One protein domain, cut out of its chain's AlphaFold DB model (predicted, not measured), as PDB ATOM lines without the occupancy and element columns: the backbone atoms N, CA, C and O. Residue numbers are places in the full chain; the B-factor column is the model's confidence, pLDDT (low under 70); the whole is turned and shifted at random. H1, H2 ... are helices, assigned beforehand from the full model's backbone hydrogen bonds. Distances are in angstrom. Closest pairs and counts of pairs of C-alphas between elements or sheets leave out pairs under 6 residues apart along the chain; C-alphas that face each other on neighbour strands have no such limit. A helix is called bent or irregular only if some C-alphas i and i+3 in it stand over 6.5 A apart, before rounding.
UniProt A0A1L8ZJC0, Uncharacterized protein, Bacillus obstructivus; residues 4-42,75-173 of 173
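Overview. This is residues 4 to 42 and 75 to 173 of the 173 residues of an uncharacterized protein of Bacillus obstructivus (UniProt A0A1L8ZJC0). A long helix, H2, runs through the middle of a rounded body, and six shorter helices are arranged round it. H5 and H7 pack on opposite sides of H2, H1 and H6 form a layer over it, and H3 and H4 lie across from that layer; an unnamed stretch, residues 104 to 120, runs along the outside. The printed part has 138 residues with seven named helices, in the order H1 to H7, and no named strand: the class is all helix. It is compact, with a radius of gyration of the C-alphas of 14.0 A and spans of 33 by 32 by 28 A.

Along the chain. Find C-alpha 19 at (7.241, 23.244, 8.017); from there H2, residues 19 to 42, runs 36.3 A to C-alpha 42 at (-3.167, 2.828, 36.193). H2 is neither bent nor irregular, but only just: C-alphas 20 and 23 are 6.3 A apart. Before it look for H1, residues 4 to 13. After the cut come H3, residues 80 to 85, and H4, residues 91 to 103, 18.6 A long. H5 is residues 121 to 132, and H6, residues 141 to 158, is 25.6 A long. H7, residues 163 to 172, ends at C-alpha 172, (-12.376, 8.677, 22.180); it is neither bent nor irregular, but only just, with C-alphas 163 and 166 6.0 A apart.

Arrangement. Start at H2, the hub, which touches four helices. Its residues 26 to 34 touch H7 at a shallow tilt of 29 degrees, the same way; the closest C-alphas, of Asp 27 and Ser 164, are 5.8 A apart. Its residues 25 to 32 touch H5 at a steep tilt of 43 degrees, closest at C-alphas Leu 29 and Ile 131, 6.7 A. H4 touches it at a steep tilt of 49 degrees, closest at C-alphas Leu 31 and Leu 98, 6.8 A. H3 only just touches it, with 3 pairs of C-alphas within 8 A, closest at Asn 35 and Trp 80, 6.2 A. Farther out, H1 touches residues 127 to 131 of H5, opposite ways at a shallow tilt of 6 degrees, closest at C-alphas Cys 13 and Leu 127, 5.9 A. H6 touches no helix but is near H2 and H7, and is close but not clearly touching H1, with C-alphas Phe 6 and Ile 147 7.2 A apart. H1, H2, H5 and H6 form a bundle, a group of helices gathered together. H3 and H6 are apart. Every O i to N i+4 pair is within hydrogen-bond range in H1, H3, H4, H5 and H6; in H2 16 of 20 are, in H7 4 of 6.

Size, cuts and confidence. The C-alphas farthest apart, of His 88 and Glu 142, are 36.8 A apart. Residues 43 to 74 are not printed, and C-alphas 42 and 75 are 11.6 A apart across the cut. Of the links printed whole, H4 to H5 is long. Mean pLDDT of the printed part is 88.4; residues 86 to 90, 114 to 117 and 172 to 173 are under 70.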
ATOM      1  N   ASP A   4      -5.460  28.575  27.670       94.06
ATOM      2  CA  ASP A   4      -4.537  29.671  27.363       94.06
ATOM      3  C   ASP A   4      -3.082  29.258  27.627       94.06
ATOM      4  O   ASP A   4      -2.183  29.510  26.819       94.06
ATOM      5  N   GLN A   5      -2.846  28.544  28.729       94.00
ATOM      6  CA  GLN A   5      -1.558  27.934  29.049       94.00
ATOM      7  C   GLN A   5      -1.131  26.946  27.964       94.00
ATOM      8  O   GLN A   5       0.012  27.002  27.504       94.00
ATOM      9  N   PHE A   6      -2.044  26.078  27.517       96.50
ATOM     10  CA  PHE A   6      -1.754  25.120  26.456       96.50
ATOM     11  C   PHE A   6      -1.425  25.817  25.128       96.50
ATOM     12  O   PHE A   6      -0.427  25.488  24.486       96.50
ATOM     13  N   GLN A   7      -2.208  26.825  24.733       96.31
ATOM     14  CA  GLN A   7      -1.941  27.623  23.533       96.31
ATOM     15  C   GLN A   7      -0.575  28.313  23.599       96.31
ATOM     16  O   GLN A   7       0.156  28.333  22.608       96.31
ATOM     17  N   ASN A   8      -0.194  28.833  24.768       96.81
ATOM     18  CA  ASN A   8       1.126  29.418  24.970       96.81
ATOM     19  C   ASN A   8       2.242  28.380  24.775       96.81
ATOM     20  O   ASN A   8       3.206  28.663  24.064       96.81
ATOM     21  N   VAL A   9       2.112  27.176  25.347       97.25
ATOM     22  CA  VAL A   9       3.067  26.074  25.123       97.25
ATOM     23  C   VAL A   9       3.161  25.737  23.635       97.25
ATOM     24  O   VAL A   9       4.259  25.745  23.079       97.25
ATOM     25  N   LEU A  10       2.023  25.542  22.968       96.44
ATOM     26  CA  LEU A  10       1.970  25.217  21.544       96.44
ATOM     27  C   LEU A  10       2.656  26.293  20.690       96.44
ATOM     28  O   LEU A  10       3.483  25.978  19.837       96.44
ATOM     29  N   SER A  11       2.402  27.571  20.985       96.00
ATOM     30  CA  SER A  11       3.039  28.700  20.296       96.00
ATOM     31  C   SER A  11       4.562  28.740  20.474       96.00
ATOM     32  O   SER A  11       5.276  29.190  19.581       96.00
ATOM     33  N   LYS A  12       5.080  28.271  21.617       97.44
ATOM     34  CA  LYS A  12       6.524  28.171  21.866       97.44
ATOM     35  C   LYS A  12       7.132  27.006  21.094       97.44
ATOM     36  O   LYS A  12       8.205  27.180  20.524       97.44
ATOM     37  N   CYS A  13       6.439  25.870  21.013       96.50
ATOM     38  CA  CYS A  13       6.867  24.739  20.190       96.50
ATOM     39  C   CYS A  13       7.001  25.135  18.709       96.50
ATOM     40  O   CYS A  13       8.005  24.812  18.078       96.50
ATOM     41  N   GLU A  14       6.060  25.924  18.178       95.12
ATOM     42  CA  GLU A  14       6.120  26.446  16.799       95.12
ATOM     43  C   GLU A  14       7.311  27.375  16.518       95.12
ATOM     44  O   GLU A  14       7.648  27.613  15.363       95.12
ATOM     45  N   ARG A  15       7.950  27.933  17.552       95.44
ATOM     46  CA  ARG A  15       9.159  28.756  17.386       95.44
ATOM     47  C   ARG A  15      10.433  27.918  17.300       95.44
ATOM     48  O   ARG A  15      11.473  28.456  16.937       95.44
ATOM     49  N   ILE A  16      10.366  26.636  17.669       93.94
ATOM     50  CA  ILE A  16      11.511  25.714  17.683       93.94
ATOM     51  C   ILE A  16      11.603  24.949  16.361       93.94
ATOM     52  O   ILE A  16      12.708  24.721  15.863       93.94
ATOM     53  N   VAL A  17      10.457  24.549  15.805       91.50
ATOM     54  CA  VAL A  17      10.358  23.784  14.557       91.50
ATOM     55  C   VAL A  17       9.284  24.353  13.639       91.50
ATOM     56  O   VAL A  17       8.262  24.860  14.096       91.50
ATOM     57  N   ASP A  18       9.494  24.219  12.332       85.81
ATOM     58  CA  ASP A  18       8.599  24.713  11.290       85.81
ATOM     59  C   ASP A  18       8.379  23.684  10.163       85.81
ATOM     60  O   ASP A  18       8.930  22.577  10.152       85.81
ATOM     61  N   GLY A  19       7.497  24.034   9.220       84.25
ATOM     62  CA  GLY A  19       7.241  23.244   8.017       84.25
ATOM     63  C   GLY A  19       6.864  21.790   8.310       84.25
ATOM     64  O   GLY A  19       5.936  21.513   9.069       84.25
ATOM     65  N   GLN A  20       7.588  20.851   7.695       76.88
ATOM     66  CA  GLN A  20       7.338  19.411   7.845       76.88
ATOM     67  C   GLN A  20       7.686  18.883   9.246       76.88
ATOM     68  O   GLN A  20       7.160  17.850   9.653       76.88
ATOM     69  N   ASN A  21       8.510  19.600  10.018       86.25
ATOM     70  CA  ASN A  21       8.875  19.199  11.376       86.25
ATOM     71  C   ASN A  21       7.756  19.489  12.396       86.25
ATOM     72  O   ASN A  21       7.811  18.977  13.508       86.25
ATOM     73  N   LEU A  22       6.706  20.246  12.047       90.50
ATOM     74  CA  LEU A  22       5.551  20.465  12.939       90.50
ATOM     75  C   LEU A  22       4.841  19.158  13.323       90.50
ATOM     76  O   LEU A  22       4.263  19.057  14.403       90.50
ATOM     77  N   GLU A  23       4.925  18.139  12.467       89.38
ATOM     78  CA  GLU A  23       4.399  16.807  12.751       89.38
ATOM     79  C   GLU A  23       5.054  16.160  13.988       89.38
ATOM     80  O   GLU A  23       4.434  15.323  14.638       89.38
ATOM     81  N   CYS A  24       6.257  16.583  14.387       89.88
ATOM     82  CA  CYS A  24       6.907  16.045  15.578       89.88
ATOM     83  C   CYS A  24       6.372  16.624  16.886       89.88
ATOM     84  O   CYS A  24       6.283  15.902  17.875       89.88
ATOM     85  N   ILE A  25       5.882  17.871  16.867       93.56
ATOM     86  CA  ILE A  25       5.096  18.421  17.980       93.56
ATOM     87  C   ILE A  25       3.866  17.537  18.207       93.56
ATOM     88  O   ILE A  25       3.559  17.201  19.348       93.56
ATOM     89  N   GLN A  26       3.189  17.121  17.128       93.50
ATOM     90  CA  GLN A  26       2.041  16.219  17.221       93.50
ATOM     91  C   GLN A  26       2.436  14.876  17.846       93.50
ATOM     92  O   GLN A  26       1.769  14.432  18.772       93.50
ATOM     93  N   ASP A  27       3.510  14.245  17.374       92.94
ATOM     94  CA  ASP A  27       3.948  12.934  17.869       92.94
ATOM     95  C   ASP A  27       4.331  12.973  19.362       92.94
ATOM     96  O   ASP A  27       3.923  12.096  20.125       92.94
ATOM     97  N   ILE A  28       5.036  14.024  19.805       93.81
ATOM     98  CA  ILE A  28       5.373  14.230  21.224       93.81
ATOM     99  C   ILE A  28       4.103  14.475  22.054       93.81
ATOM    100  O   ILE A  28       3.949  13.888  23.126       93.81
ATOM    101  N   LEU A  29       3.184  15.321  21.569       95.50
ATOM    102  CA  LEU A  29       1.915  15.598  22.249       95.50
ATOM    103  C   LEU A  29       1.067  14.337  22.398       95.50
ATOM    104  O   LEU A  29       0.551  14.090  23.482       95.50
ATOM    105  N   VAL A  30       0.939  13.533  21.339       94.81
ATOM    106  CA  VAL A  30       0.195  12.269  21.377       94.81
ATOM    107  C   VAL A  30       0.791  11.344  22.429       94.81
ATOM    108  O   VAL A  30       0.054  10.860  23.283       94.81
ATOM    109  N   LEU A  31       2.114  11.154  22.435       94.75
ATOM    110  CA  LEU A  31       2.772  10.317  23.440       94.75
ATOM    111  C   LEU A  31       2.516  10.826  24.867       94.75
ATOM    112  O   LEU A  31       2.204  10.031  25.753       94.75
ATOM    113  N   LYS A  32       2.602  12.144  25.094       95.31
ATOM    114  CA  LYS A  32       2.329  12.754  26.402       95.31
ATOM    115  C   LYS A  32       0.880  12.543  26.846       95.31
ATOM    116  O   LYS A  32       0.645  12.128  27.976       95.31
ATOM    117  N   ILE A  33      -0.077  12.814  25.961       94.69
ATOM    118  CA  ILE A  33      -1.512  12.669  26.231       94.69
ATOM    119  C   ILE A  33      -1.837  11.214  26.574       94.69
ATOM    120  O   ILE A  33      -2.448  10.958  27.608       94.69
ATOM    121  N   LEU A  34      -1.389  10.268  25.743       94.19
ATOM    122  CA  LEU A  34      -1.601   8.840  25.973       94.19
ATOM    123  C   LEU A  34      -0.995   8.394  27.302       94.19
ATOM    124  O   LEU A  34      -1.647   7.679  28.055       94.19
ATOM    125  N   ASN A  35       0.218   8.853  27.617       95.25
ATOM    126  CA  ASN A  35       0.865   8.523  28.879       95.25
ATOM    127  C   ASN A  35       0.085   9.028  30.093       95.25
ATOM    128  O   ASN A  35      -0.070   8.296  31.063       95.25
ATOM    129  N   ASP A  36      -0.379  10.272  30.064       94.38
ATOM    130  CA  ASP A  36      -1.101  10.851  31.196       94.38
ATOM    131  C   ASP A  36      -2.473  10.195  31.393       94.38
ATOM    132  O   ASP A  36      -2.893   9.976  32.528       94.38
ATOM    133  N   ILE A  37      -3.152   9.844  30.299       91.88
ATOM    134  CA  ILE A  37      -4.399   9.074  30.330       91.88
ATOM    135  C   ILE A  37      -4.157   7.676  30.909       91.88
ATOM    136  O   ILE A  37      -4.876   7.263  31.817       91.88
ATOM    137  N   PHE A  38      -3.128   6.978  30.425       94.00
ATOM    138  CA  PHE A  38      -2.732   5.668  30.934       94.00
ATOM    139  C   PHE A  38      -2.400   5.715  32.428       94.00
ATOM    140  O   PHE A  38      -2.851   4.856  33.178       94.00
ATOM    141  N   GLU A  39      -1.650   6.721  32.889       94.38
ATOM    142  CA  GLU A  39      -1.281   6.806  34.304       94.38
ATOM    143  C   GLU A  39      -2.499   7.096  35.197       94.38
ATOM    144  O   GLU A  39      -2.526   6.627  36.333       94.38
ATOM    145  N   ASN A  40      -3.520   7.815  34.701       92.31
ATOM    146  CA  ASN A  40      -4.784   7.980  35.432       92.31
ATOM    147  C   ASN A  40      -5.447   6.618  35.669       92.31
ATOM    148  O   ASN A  40      -5.719   6.252  36.808       92.31
ATOM    149  N   GLU A  41      -5.649   5.851  34.594       93.25
ATOM    150  CA  GLU A  41      -6.269   4.526  34.667       93.25
ATOM    151  C   GLU A  41      -5.431   3.572  35.533       93.25
ATOM    152  O   GLU A  41      -5.959   2.883  36.406       93.25
ATOM    153  N   ARG A  42      -4.105   3.597  35.370       95.06
ATOM    154  CA  ARG A  42      -3.167   2.828  36.193       95.06
ATOM    155  C   ARG A  42      -3.292   3.171  37.675       95.06
ATOM    156  O   ARG A  42      -3.256   2.262  38.508       95.06
ATOM    157  N   PRO A  75       3.745  -0.076  27.955       94.06
ATOM    158  CA  PRO A  75       4.857  -0.787  28.576       94.06
ATOM    159  C   PRO A  75       5.839   0.172  29.249       94.06
ATOM    160  O   PRO A  75       6.143   1.242  28.718       94.06
ATOM    161  N   ASN A  76       6.405  -0.235  30.389       92.12
ATOM    162  CA  ASN A  76       7.302   0.609  31.190       92.12
ATOM    163  C   ASN A  76       8.455   1.231  30.380       92.12
ATOM    164  O   ASN A  76       8.798   2.393  30.581       92.12
ATOM    165  N   LEU A  77       9.003   0.481  29.420       90.88
ATOM    166  CA  LEU A  77      10.134   0.902  28.587       90.88
ATOM    167  C   LEU A  77       9.832   2.094  27.654       90.88
ATOM    168  O   LEU A  77      10.766   2.757  27.214       90.88
ATOM    169  N   VAL A  78       8.554   2.393  27.386       93.06
ATOM    170  CA  VAL A  78       8.108   3.491  26.499       93.06
ATOM    171  C   VAL A  78       7.254   4.543  27.207       93.06
ATOM    172  O   VAL A  78       6.736   5.454  26.564       93.06
ATOM    173  N   ARG A  79       7.124   4.464  28.539       93.25
ATOM    174  CA  ARG A  79       6.438   5.497  29.329       93.25
ATOM    175  C   ARG A  79       7.180   6.833  29.228       93.25
ATOM    176  O   ARG A  79       8.403   6.881  29.102       93.25
ATOM    177  N   TRP A  80       6.448   7.933  29.378       93.38
ATOM    178  CA  TRP A  80       6.966   9.304  29.294       93.38
ATOM    179  C   TRP A  80       8.163   9.561  30.219       93.38
ATOM    180  O   TRP A  80       9.089  10.289  29.870       93.38
ATOM    181  N   GLN A  81       8.193   8.925  31.393       90.25
ATOM    182  CA  GLN A  81       9.325   9.046  32.311       90.25
ATOM    183  C   GLN A  81      10.636   8.517  31.704       90.25
ATOM    184  O   GLN A  81      11.691   9.078  31.992       90.25
ATOM    185  N   GLN A  82      10.579   7.493  30.844       89.44
ATOM    186  CA  GLN A  82      11.762   6.997  30.143       89.44
ATOM    187  C   GLN A  82      12.267   8.030  29.143       89.44
ATOM    188  O   GLN A  82      13.456   8.319  29.164       89.44
ATOM    189  N   LEU A  83      11.378   8.675  28.373       83.94
ATOM    190  CA  LEU A  83      11.748   9.741  27.430       83.94
ATOM    191  C   LEU A  83      12.573  10.848  28.106       83.94
ATOM    192  O   LEU A  83      13.573  11.298  27.555       83.94
ATOM    193  N   LYS A  84      12.192  11.247  29.325       82.56
ATOM    194  CA  LYS A  84      12.894  12.289  30.097       82.56
ATOM    195  C   LYS A  84      14.289  11.884  30.576       82.56
ATOM    196  O   LYS A  84      15.108  12.755  30.858       82.56
ATOM    197  N   ASN A  85      14.555  10.583  30.686       76.94
ATOM    198  CA  ASN A  85      15.810  10.039  31.203       76.94
ATOM    199  C   ASN A  85      16.835   9.721  30.104       76.94
ATOM    200  O   ASN A  85      17.964   9.330  30.409       76.94
ATOM    201  N   ILE A  86      16.467   9.859  28.829       67.12
ATOM    202  CA  ILE A  86      17.351   9.513  27.720       67.12
ATOM    203  C   ILE A  86      18.463  10.566  27.601       67.12
ATOM    204  O   ILE A  86      18.217  11.744  27.355       67.12
ATOM    205  N   GLN A  87      19.719  10.130  27.746       58.72
ATOM    206  CA  GLN A  87      20.897  11.007  27.647       58.72
ATOM    207  C   GLN A  87      21.147  11.525  26.220       58.72
ATOM    208  O   GLN A  87      21.699  12.609  26.035       58.72
ATOM    209  N   HIS A  88      20.708  10.770  25.212       56.94
ATOM    210  CA  HIS A  88      20.743  11.151  23.804       56.94
ATOM    211  C   HIS A  88      19.319  11.202  23.274       56.94
ATOM    212  O   HIS A  88      18.789  10.161  22.914       56.94
ATOM    213  N   ASN A  89      18.703  12.388  23.261       60.50
ATOM    214  CA  ASN A  89      17.371  12.615  22.696       60.50
ATOM    215  C   ASN A  89      17.304  12.146  21.240       60.50
ATOM    216  O   ASN A  89      17.539  12.922  20.313       60.50
ATOM    217  N   ASP A  90      17.023  10.862  21.066       69.50
ATOM    218  CA  ASP A  90      16.937  10.216  19.782       69.50
ATOM    219  C   ASP A  90      15.471  10.206  19.375       69.50
ATOM    220  O   ASP A  90      14.606   9.663  20.066       69.50
ATOM    221  N   TRP A  91      15.195  10.833  18.236       76.06
ATOM    222  CA  TRP A  91      13.891  10.783  17.595       76.06
ATOM    223  C   TRP A  91      13.400   9.338  17.412       76.06
ATOM    224  O   TRP A  91      12.193   9.084  17.471       76.06
ATOM    225  N   THR A  92      14.321   8.372  17.272       81.12
ATOM    226  CA  THR A  92      13.967   6.952  17.204       81.12
ATOM    227  C   THR A  92      13.174   6.479  18.418       81.12
ATOM    228  O   THR A  92      12.306   5.626  18.247       81.12
ATOM    229  N   PHE A  93      13.373   7.060  19.608       85.25
ATOM    230  CA  PHE A  93      12.609   6.677  20.791       85.25
ATOM    231  C   PHE A  93      11.129   7.023  20.648       85.25
ATOM    232  O   PHE A  93      10.295   6.190  20.973       85.25
ATOM    233  N   ILE A  94      10.770   8.213  20.151       88.88
ATOM    234  CA  ILE A  94       9.351   8.584  19.996       88.88
ATOM    235  C   ILE A  94       8.674   7.668  18.989       88.88
ATOM    236  O   ILE A  94       7.600   7.137  19.262       88.88
ATOM    237  N   ALA A  95       9.311   7.466  17.834       88.31
ATOM    238  CA  ALA A  95       8.785   6.574  16.812       88.31
ATOM    239  C   ALA A  95       8.624   5.145  17.357       88.31
ATOM    240  O   ALA A  95       7.575   4.530  17.175       88.31
ATOM    241  N   HIS A  96       9.628   4.649  18.084       89.31
ATOM    242  CA  HIS A  96       9.584   3.349  18.744       89.31
ATOM    243  C   HIS A  96       8.500   3.278  19.823       89.31
ATOM    244  O   HIS A  96       7.803   2.273  19.907       89.31
ATOM    245  N   ALA A  97       8.312   4.328  20.619       92.62
ATOM    246  CA  ALA A  97       7.304   4.382  21.668       92.62
ATOM    247  C   ALA A  97       5.891   4.323  21.092       92.62
ATOM    248  O   ALA A  97       5.091   3.497  21.523       92.62
ATOM    249  N   LEU A  98       5.602   5.134  20.071       93.19
ATOM    250  CA  LEU A  98       4.308   5.114  19.393       93.19
ATOM    251  C   LEU A  98       4.041   3.759  18.727       93.19
ATOM    252  O   LEU A  98       2.941   3.229  18.864       93.19
ATOM    253  N   GLN A  99       5.041   3.171  18.063       91.94
ATOM    254  CA  GLN A  99       4.902   1.839  17.470       91.94
ATOM    255  C   GLN A  99       4.682   0.762  18.539       91.94
ATOM    256  O   GLN A  99       3.794  -0.067  18.400       91.94
ATOM    257  N   THR A 100       5.421   0.821  19.645       93.19
ATOM    258  CA  THR A 100       5.267  -0.109  20.770       93.19
ATOM    259  C   THR A 100       3.867  -0.020  21.376       93.19
ATOM    260  O   THR A 100       3.280  -1.047  21.707       93.19
ATOM    261  N   ILE A 101       3.303   1.187  21.495       93.69
ATOM    262  CA  ILE A 101       1.917   1.376  21.937       93.69
ATOM    263  C   ILE A 101       0.947   0.725  20.944       93.69
ATOM    264  O   ILE A 101       0.042   0.020  21.376       93.69
ATOM    265  N   ILE A 102       1.136   0.906  19.635       92.25
ATOM    266  CA  ILE A 102       0.299   0.251  18.615       92.25
ATOM    267  C   ILE A 102       0.376  -1.274  18.747       92.25
ATOM    268  O   ILE A 102      -0.656  -1.929  18.802       92.25
ATOM    269  N   ASP A 103       1.582  -1.830  18.855       91.81
ATOM    270  CA  ASP A 103       1.811  -3.279  18.854       91.81
ATOM    271  C   ASP A 103       1.276  -3.982  20.115       91.81
ATOM    272  O   ASP A 103       0.971  -5.173  20.076       91.81
ATOM    273  N   ASN A 104       1.162  -3.264  21.240       92.25
ATOM    274  CA  ASN A 104       0.696  -3.813  22.521       92.25
ATOM    275  C   ASN A 104      -0.799  -3.584  22.785       92.25
ATOM    276  O   ASN A 104      -1.282  -3.925  23.862       92.25
ATOM    277  N   ASN A 105      -1.534  -3.005  21.836       91.38
ATOM    278  CA  ASN A 105      -2.951  -2.695  21.996       91.38
ATOM    279  C   ASN A 105      -3.744  -3.144  20.761       91.38
ATOM    280  O   ASN A 105      -3.192  -3.203  19.665       91.38
ATOM    281  N   PRO A 106      -5.051  -3.436  20.881       87.38
ATOM    282  CA  PRO A 106      -5.899  -3.819  19.750       87.38
ATOM    283  C   PRO A 106      -6.263  -2.610  18.859       87.38
ATOM    284  O   PRO A 106      -7.427  -2.372  18.542       87.38
ATOM    285  N   ILE A 107      -5.265  -1.818  18.457       86.69
ATOM    286  CA  ILE A 107      -5.413  -0.598  17.666       86.69
ATOM    287  C   ILE A 107      -5.221  -0.939  16.190       86.69
ATOM    288  O   ILE A 107      -4.152  -1.370  15.767       86.69
ATOM    289  N   ASN A 108      -6.246  -0.683  15.377       85.56
ATOM    290  CA  ASN A 108      -6.172  -0.869  13.931       85.56
ATOM    291  C   ASN A 108      -6.026   0.481  13.220       85.56
ATOM    292  O   ASN A 108      -7.011   1.078  12.781       85.56
ATOM    293  N   ILE A 109      -4.788   0.965  13.123       87.12
ATOM    294  CA  ILE A 109      -4.439   2.143  12.323       87.12
ATOM    295  C   ILE A 109      -3.395   1.770  11.266       87.12
ATOM    296  O   ILE A 109      -2.623   0.830  11.470       87.12
ATOM    297  N   PRO A 110      -3.328   2.492  10.131       86.00
ATOM    298  CA  PRO A 110      -2.229   2.332   9.192       86.00
ATOM    299  C   PRO A 110      -0.880   2.550   9.894       86.00
ATOM    300  O   PRO A 110      -0.809   3.394  10.793       86.00
ATOM    301  N   PRO A 111       0.195   1.864   9.459       82.25
ATOM    302  CA  PRO A 111       1.531   2.109   9.981       82.25
ATOM    303  C   PRO A 111       1.857   3.600   9.963       82.25
ATOM    304  O   PRO A 111       1.624   4.288   8.959       82.25
ATOM    305  N   LEU A 112       2.394   4.102  11.075       84.12
ATOM    306  CA  LEU A 112       2.805   5.495  11.145       84.12
ATOM    307  C   LEU A 112       3.900   5.733  10.097       84.12
ATOM    308  O   LEU A 112       4.827   4.929   9.976       84.12
ATOM    309  N   PRO A 113       3.810   6.811   9.301       73.88
ATOM    310  CA  PRO A 113       4.796   7.065   8.266       73.88
ATOM    311  C   PRO A 113       6.181   7.225   8.896       73.88
ATOM    312  O   PRO A 113       6.343   7.970   9.865       73.88
ATOM    313  N   HIS A 114       7.199   6.584   8.317       66.62
ATOM    314  CA  HIS A 114       8.585   6.867   8.679       66.62
ATOM    315  C   HIS A 114       8.903   8.321   8.326       66.62
ATOM    316  O   HIS A 114       8.979   8.697   7.154       66.62
ATOM    317  N   ARG A 115       9.068   9.152   9.354       68.31
ATOM    318  CA  ARG A 115       9.401  10.569   9.213       68.31
ATOM    319  C   ARG A 115      10.898  10.735   9.427       68.31
ATOM    320  O   ARG A 115      11.374  10.628  10.556       68.31
ATOM    321  N   ALA A 116      11.636  10.993   8.348       56.03
ATOM    322  CA  ALA A 116      12.982  11.540   8.457       56.03
ATOM    323  C   ALA A 116      12.840  12.980   8.952       56.03
ATOM    324  O   ALA A 116      12.446  13.864   8.193       56.03
ATOM    325  N   GLN A 117      13.066  13.195  10.243       66.69
ATOM    326  CA  GLN A 117      12.954  14.523  10.822       66.69
ATOM    327  C   GLN A 117      14.324  15.152  10.952       66.69
ATOM    328  O   GLN A 117      15.235  14.585  11.548       66.69
ATOM    329  N   ASN A 118      14.443  16.363  10.419       73.88
ATOM    330  CA  ASN A 118      15.646  17.177  10.533       73.88
ATOM    331  C   ASN A 118      15.605  17.999  11.830       73.88
ATOM    332  O   ASN A 118      15.876  19.198  11.809       73.88
ATOM    333  N   ILE A 119      15.214  17.376  12.946       82.94
ATOM    334  CA  ILE A 119      15.277  17.995  14.273       82.94
ATOM    335  C   ILE A 119      16.554  17.533  14.964       82.94
ATOM    336  O   ILE A 119      16.873  16.345  14.984       82.94
ATOM    337  N   ASN A 120      17.318  18.471  15.514       85.75
ATOM    338  CA  ASN A 120      18.497  18.112  16.297       85.75
ATOM    339  C   ASN A 120      18.115  17.795  17.757       85.75
ATOM    340  O   ASN A 120      17.028  18.133  18.232       85.75
ATOM    341  N   SER A 121      19.037  17.171  18.490       83.75
ATOM    342  CA  SER A 121      18.820  16.750  19.881       83.75
ATOM    343  C   SER A 121      18.483  17.904  20.836       83.75
ATOM    344  O   SER A 121      17.777  17.688  21.824       83.75
ATOM    345  N   TYR A 122      18.946  19.127  20.543       87.12
ATOM    346  CA  TYR A 122      18.634  20.327  21.323       87.12
ATOM    347  C   TYR A 122      17.189  20.785  21.104       87.12
ATOM    348  O   TYR A 122      16.460  20.953  22.077       87.12
ATOM    349  N   GLN A 123      16.743  20.910  19.851       90.25
ATOM    350  CA  GLN A 123      15.349  21.233  19.525       90.25
ATOM    351  C   GLN A 123      14.396  20.198  20.126       90.25
ATOM    352  O   GLN A 123      13.419  20.555  20.778       90.25
ATOM    353  N   MET A 124      14.728  18.915  19.973       88.50
ATOM    354  CA  MET A 124      13.989  17.809  20.571       88.50
ATOM    355  C   MET A 124      13.893  17.947  22.100       88.50
ATOM    356  O   MET A 124      12.803  17.833  22.657       88.50
ATOM    357  N   LYS A 125      15.004  18.279  22.776       88.94
ATOM    358  CA  LYS A 125      15.011  18.543  24.224       88.94
ATOM    359  C   LYS A 125      14.024  19.643  24.603       88.94
ATOM    360  O   LYS A 125      13.206  19.447  25.494       88.94
ATOM    361  N   GLN A 126      14.090  20.777  23.907       92.38
ATOM    362  CA  GLN A 126      13.231  21.926  24.187       92.38
ATOM    363  C   GLN A 126      11.749  21.599  23.978       92.38
ATOM    364  O   GLN A 126      10.915  22.026  24.771       92.38
ATOM    365  N   LEU A 127      11.414  20.837  22.932       93.19
ATOM    366  CA  LEU A 127      10.040  20.404  22.681       93.19
ATOM    367  C   LEU A 127       9.519  19.499  23.800       93.19
ATOM    368  O   LEU A 127       8.422  19.734  24.303       93.19
ATOM    369  N   VAL A 128      10.309  18.503  24.218       92.00
ATOM    370  CA  VAL A 128       9.939  17.601  25.318       92.00
ATOM    371  C   VAL A 128       9.770  18.375  26.625       92.00
ATOM    372  O   VAL A 128       8.769  18.181  27.303       92.00
ATOM    373  N   GLU A 129      10.681  19.293  26.956       92.25
ATOM    374  CA  GLU A 129      10.589  20.126  28.165       92.25
ATOM    375  C   GLU A 129       9.351  21.034  28.159       92.25
ATOM    376  O   GLU A 129       8.670  21.159  29.174       92.25
ATOM    377  N   LEU A 130       9.025  21.651  27.019       95.31
ATOM    378  CA  LEU A 130       7.821  22.476  26.888       95.31
ATOM    379  C   LEU A 130       6.543  21.647  27.033       95.31
ATOM    380  O   LEU A 130       5.606  22.089  27.695       95.31
ATOM    381  N   ILE A 131       6.507  20.463  26.421       95.38
ATOM    382  CA  ILE A 131       5.342  19.576  26.453       95.38
ATOM    383  C   ILE A 131       5.214  18.861  27.806       95.38
ATOM    384  O   ILE A 131       4.097  18.581  28.221       95.38
ATOM    385  N   ASP A 132       6.297  18.629  28.552       93.50
ATOM    386  CA  ASP A 132       6.231  18.042  29.904       93.50
ATOM    387  C   ASP A 132       5.441  18.927  30.883       93.50
ATOM    388  O   ASP A 132       4.772  18.415  31.779       93.50
ATOM    389  N   VAL A 133       5.444  20.251  30.673       93.19
ATOM    390  CA  VAL A 133       4.623  21.200  31.452       93.19
ATOM    391  C   VAL A 133       3.124  20.980  31.217       93.19
ATOM    392  O   VAL A 133       2.302  21.310  32.080       93.19
ATOM    393  N   CYS A 134       2.742  20.404  30.074       92.00
ATOM    394  CA  CYS A 134       1.367  20.011  29.818       92.00
ATOM    395  C   CYS A 134       1.012  18.812  30.692       92.00
ATOM    396  O   CYS A 134       1.403  17.691  30.398       92.00
ATOM    397  N   ASN A 135       0.242  19.038  31.753       86.12
ATOM    398  CA  ASN A 135      -0.271  17.959  32.584       86.12
ATOM    399  C   ASN A 135      -1.725  17.640  32.216       86.12
ATOM    400  O   ASN A 135      -2.615  18.431  32.546       86.12
ATOM    401  N   PHE A 136      -1.939  16.504  31.548       88.19
ATOM    402  CA  PHE A 136      -3.265  15.975  31.211       88.19
ATOM    403  C   PHE A 136      -3.803  15.002  32.271       88.19
ATOM    404  O   PHE A 136      -4.956  14.571  32.199       88.19
ATOM    405  N   PHE A 137      -2.991  14.683  33.278       85.81
ATOM    406  CA  PHE A 137      -3.356  13.836  34.403       85.81
ATOM    407  C   PHE A 137      -4.530  14.434  35.187       85.81
ATOM    408  O   PHE A 137      -4.554  15.636  35.470       85.81
ATOM    409  N   GLN A 138      -5.508  13.594  35.525       84.31
ATOM    410  CA  GLN A 138      -6.723  13.918  36.281       84.31
ATOM    411  C   GLN A 138      -7.494  15.143  35.754       84.31
ATOM    412  O   GLN A 138      -8.241  15.798  36.486       84.31
ATOM    413  N   MET A 139      -7.333  15.485  34.471       86.81
ATOM    414  CA  MET A 139      -8.090  16.570  33.864       86.81
ATOM    415  C   MET A 139      -9.556  16.172  33.676       86.81
ATOM    416  O   MET A 139      -9.875  15.103  33.162       86.81
ATOM    417  N   SER A 140     -10.469  17.075  34.045       88.19
ATOM    418  CA  SER A 140     -11.899  16.921  33.761       88.19
ATOM    419  C   SER A 140     -12.139  16.772  32.258       88.19
ATOM    420  O   SER A 140     -11.554  17.534  31.481       88.19
ATOM    421  N   LYS A 141     -13.085  15.908  31.875       85.94
ATOM    422  CA  LYS A 141     -13.487  15.664  30.479       85.94
ATOM    423  C   LYS A 141     -13.666  16.951  29.661       85.94
ATOM    424  O   LYS A 141     -13.074  17.082  28.599       85.94
ATOM    425  N   GLU A 142     -14.385  17.935  30.200       90.12
ATOM    426  CA  GLU A 142     -14.656  19.226  29.547       90.12
ATOM    427  C   GLU A 142     -13.377  19.997  29.174       90.12
ATOM    428  O   GLU A 142     -13.256  20.535  28.073       90.12
ATOM    429  N   LYS A 143     -12.390  20.035  30.080       90.94
ATOM    430  CA  LYS A 143     -11.104  20.704  29.830       90.94
ATOM    431  C   LYS A 143     -10.259  19.935  28.818       90.94
ATOM    432  O   LYS A 143      -9.624  20.560  27.972       90.94
ATOM    433  N   THR A 144     -10.260  18.606  28.894       89.12
ATOM    434  CA  THR A 144      -9.554  17.753  27.930       89.12
ATOM    435  C   THR A 144     -10.121  17.952  26.523       89.12
ATOM    436  O   THR A 144      -9.370  18.251  25.597       89.12
ATOM    437  N   GLU A 145     -11.448  17.931  26.376       90.38
ATOM    438  CA  GLU A 145     -12.134  18.220  25.111       90.38
ATOM    439  C   GLU A 145     -11.823  19.629  24.583       90.38
ATOM    440  O   GLU A 145     -11.621  19.815  23.381       90.38
ATOM    441  N   ALA A 146     -11.763  20.636  25.460       93.69
ATOM    442  CA  ALA A 146     -11.415  21.999  25.066       93.69
ATOM    443  C   ALA A 146      -9.985  22.096  24.506       93.69
ATOM    444  O   ALA A 146      -9.778  22.721  23.465       93.69
ATOM    445  N   ILE A 147      -9.006  21.446  25.145       94.25
ATOM    446  CA  ILE A 147      -7.628  21.405  24.635       94.25
ATOM    447  C   ILE A 147      -7.559  20.638  23.314       94.25
ATOM    448  O   ILE A 147      -6.887  21.070  22.378       94.25
ATOM    449  N   PHE A 148      -8.285  19.534  23.188       93.06
ATOM    450  CA  PHE A 148      -8.260  18.736  21.966       93.06
ATOM    451  C   PHE A 148      -8.831  19.506  20.780       93.06
ATOM    452  O   PHE A 148      -8.241  19.480  19.702       93.06
ATOM    453  N   LYS A 149      -9.885  20.305  20.987       94.31
ATOM    454  CA  LYS A 149     -10.387  21.240  19.967       94.31
ATOM    455  C   LYS A 149      -9.321  22.245  19.522       94.31
ATOM    456  O   LYS A 149      -9.273  22.591  18.339       94.31
ATOM    457  N   VAL A 150      -8.455  22.701  20.432       96.25
ATOM    458  CA  VAL A 150      -7.312  23.560  20.077       96.25
ATOM    459  C   VAL A 150      -6.307  22.802  19.218       96.25
ATOM    460  O   VAL A 150      -5.901  23.326  18.182       96.25
ATOM    461  N   ILE A 151      -5.947  21.572  19.594       95.50
ATOM    462  CA  ILE A 151      -5.007  20.742  18.826       95.50
ATOM    463  C   ILE A 151      -5.562  20.443  17.430       95.50
ATOM    464  O   ILE A 151      -4.856  20.616  16.440       95.50
ATOM    465  N   GLU A 152      -6.834  20.066  17.313       94.69
ATOM    466  CA  GLU A 152      -7.473  19.824  16.017       94.69
ATOM    467  C   GLU A 152      -7.502  21.077  15.139       94.69
ATOM    468  O   GLU A 152      -7.201  21.012  13.944       94.69
ATOM    469  N   SER A 153      -7.853  22.227  15.718       95.88
ATOM    470  CA  SER A 153      -7.875  23.504  14.999       95.88
ATOM    471  C   SER A 153      -6.478  23.883  14.508       95.88
ATOM    472  O   SER A 153      -6.308  24.285  13.355       95.88
ATOM    473  N   TRP A 154      -5.468  23.689  15.355       96.06
ATOM    474  CA  TRP A 154      -4.064  23.882  15.016       96.06
ATOM    475  C   TRP A 154      -3.615  22.953  13.882       96.06
ATOM    476  O   TRP A 154      -3.106  23.430  12.866       96.06
ATOM    477  N   LYS A 155      -3.882  21.645  13.988       94.44
ATOM    478  CA  LYS A 155      -3.570  20.662  12.941       94.44
ATOM    479  C   LYS A 155      -4.189  21.046  11.599       94.44
ATOM    480  O   LYS A 155      -3.495  21.035  10.583       94.44
ATOM    481  N   LYS A 156      -5.475  21.423  11.593       95.00
ATOM    482  CA  LYS A 156      -6.194  21.876  10.389       95.00
ATOM    483  C   LYS A 156      -5.540  23.121   9.789       95.00
ATOM    484  O   LYS A 156      -5.297  23.160   8.586       95.00
ATOM    485  N   MET A 157      -5.198  24.106  10.621       95.19
ATOM    486  CA  MET A 157      -4.532  25.341  10.192       95.19
ATOM    487  C   MET A 157      -3.164  25.072   9.555       95.19
ATOM    488  O   MET A 157      -2.839  25.653   8.520       95.19
ATOM    489  N   LYS A 158      -2.372  24.171  10.144       93.62
ATOM    490  CA  LYS A 158      -1.035  23.803   9.655       93.62
ATOM    491  C   LYS A 158      -1.051  22.709   8.581       93.62
ATOM    492  O   LYS A 158       0.003  22.374   8.053       93.62
ATOM    493  N   ARG A 159      -2.232  22.186   8.227       92.56
ATOM    494  CA  ARG A 159      -2.434  21.103   7.245       92.56
ATOM    495  C   ARG A 159      -1.642  19.834   7.585       92.56
ATOM    496  O   ARG A 159      -1.087  19.190   6.696       92.56
ATOM    497  N   LEU A 160      -1.583  19.486   8.870       90.88
ATOM    498  CA  LEU A 160      -0.918  18.264   9.325       90.88
ATOM    499  C   LEU A 160      -1.750  17.034   8.959       90.88
ATOM    500  O   LEU A 160      -2.982  17.074   8.987       90.88
ATOM    501  N   LYS A 161      -1.073  15.932   8.625       89.56
ATOM    502  CA  LYS A 161      -1.726  14.635   8.410       89.56
ATOM    503  C   LYS A 161      -2.242  14.078   9.736       89.56
ATOM    504  O   LYS A 161      -1.741  14.436  10.799       89.56
ATOM    505  N   GLU A 162      -3.184  13.137   9.674       89.25
ATOM    506  CA  GLU A 162      -3.676  12.473  10.885       89.25
ATOM    507  C   GLU A 162      -2.552  11.757  11.644       89.25
ATOM    508  O   GLU A 162      -2.277  12.113  12.788       89.25
ATOM    509  N   GLY A 163      -1.821  10.843  10.995       89.88
ATOM    510  CA  GLY A 163      -0.627  10.207  11.569       89.88
ATOM    511  C   GLY A 163      -0.866   9.657  12.980       89.88
ATOM    512  O   GLY A 163      -1.853   8.970  13.224       89.88
ATOM    513  N   SER A 164       0.012  10.008  13.924       91.94
ATOM    514  CA  SER A 164      -0.081   9.604  15.338       91.94
ATOM    515  C   SER A 164      -1.375  10.025  16.032       91.94
ATOM    516  O   SER A 164      -1.817   9.350  16.953       91.94
ATOM    517  N   TRP A 165      -2.032  11.098  15.585       93.50
ATOM    518  CA  TRP A 165      -3.283  11.558  16.192       93.50
ATOM    519  C   TRP A 165      -4.426  10.551  16.044       93.50
ATOM    520  O   TRP A 165      -5.366  10.575  16.832       93.50
ATOM    521  N   MET A 166      -4.334   9.621  15.087       91.88
ATOM    522  CA  MET A 166      -5.292   8.518  14.981       91.88
ATOM    523  C   MET A 166      -5.370   7.700  16.278       91.88
ATOM    524  O   MET A 166      -6.445   7.212  16.602       91.88
ATOM    525  N   LEU A 167      -4.280   7.624  17.056       91.25
ATOM    526  CA  LEU A 167      -4.269   6.975  18.371       91.25
ATOM    527  C   LEU A 167      -5.204   7.664  19.368       91.25
ATOM    528  O   LEU A 167      -5.906   6.996  20.120       91.25
ATOM    529  N   ILE A 168      -5.250   8.999  19.343       91.06
ATOM    530  CA  ILE A 168      -6.164   9.775  20.186       91.06
ATOM    531  C   ILE A 168      -7.611   9.539  19.748       91.06
ATOM    532  O   ILE A 168      -8.481   9.337  20.589       91.06
ATOM    533  N   ASN A 169      -7.865   9.496  18.439       87.12
ATOM    534  CA  ASN A 169      -9.203   9.221  17.916       87.12
ATOM    535  C   ASN A 169      -9.697   7.816  18.304       87.12
ATOM    536  O   ASN A 169     -10.875   7.667  18.598       87.12
ATOM    537  N   CYS A 170      -8.818   6.808  18.345       81.75
ATOM    538  CA  CYS A 170      -9.173   5.459  18.798       81.75
ATOM    539  C   CYS A 170      -9.539   5.394  20.287       81.75
ATOM    540  O   CYS A 170     -10.326   4.538  20.665       81.75
ATOM    541  N   TYR A 171      -8.987   6.278  21.123       73.19
ATOM    542  CA  TYR A 171      -9.324   6.325  22.547       73.19
ATOM    543  C   TYR A 171     -10.709   6.949  22.808       73.19
ATOM    544  O   TYR A 171     -11.384   6.578  23.762       73.19
ATOM    545  N   TYR A 172     -11.132   7.912  21.982       67.62
ATOM    546  CA  TYR A 172     -12.376   8.677  22.180       67.62
ATOM    547  C   TYR A 172     -13.557   8.234  21.295       67.62
ATOM    548  O   TYR A 172     -14.619   8.858  21.378       67.62
ATOM    549  N   ALA A 173     -13.379   7.219  20.443       57.19
ATOM    550  CA  ALA A 173     -14.423   6.650  19.582       57.19
ATOM    551  C   ALA A 173     -15.257   5.593  20.319       57.19
ATOM    552  O   ALA A 173     -16.494   5.603  20.121       57.19
TER     553      ALA A 173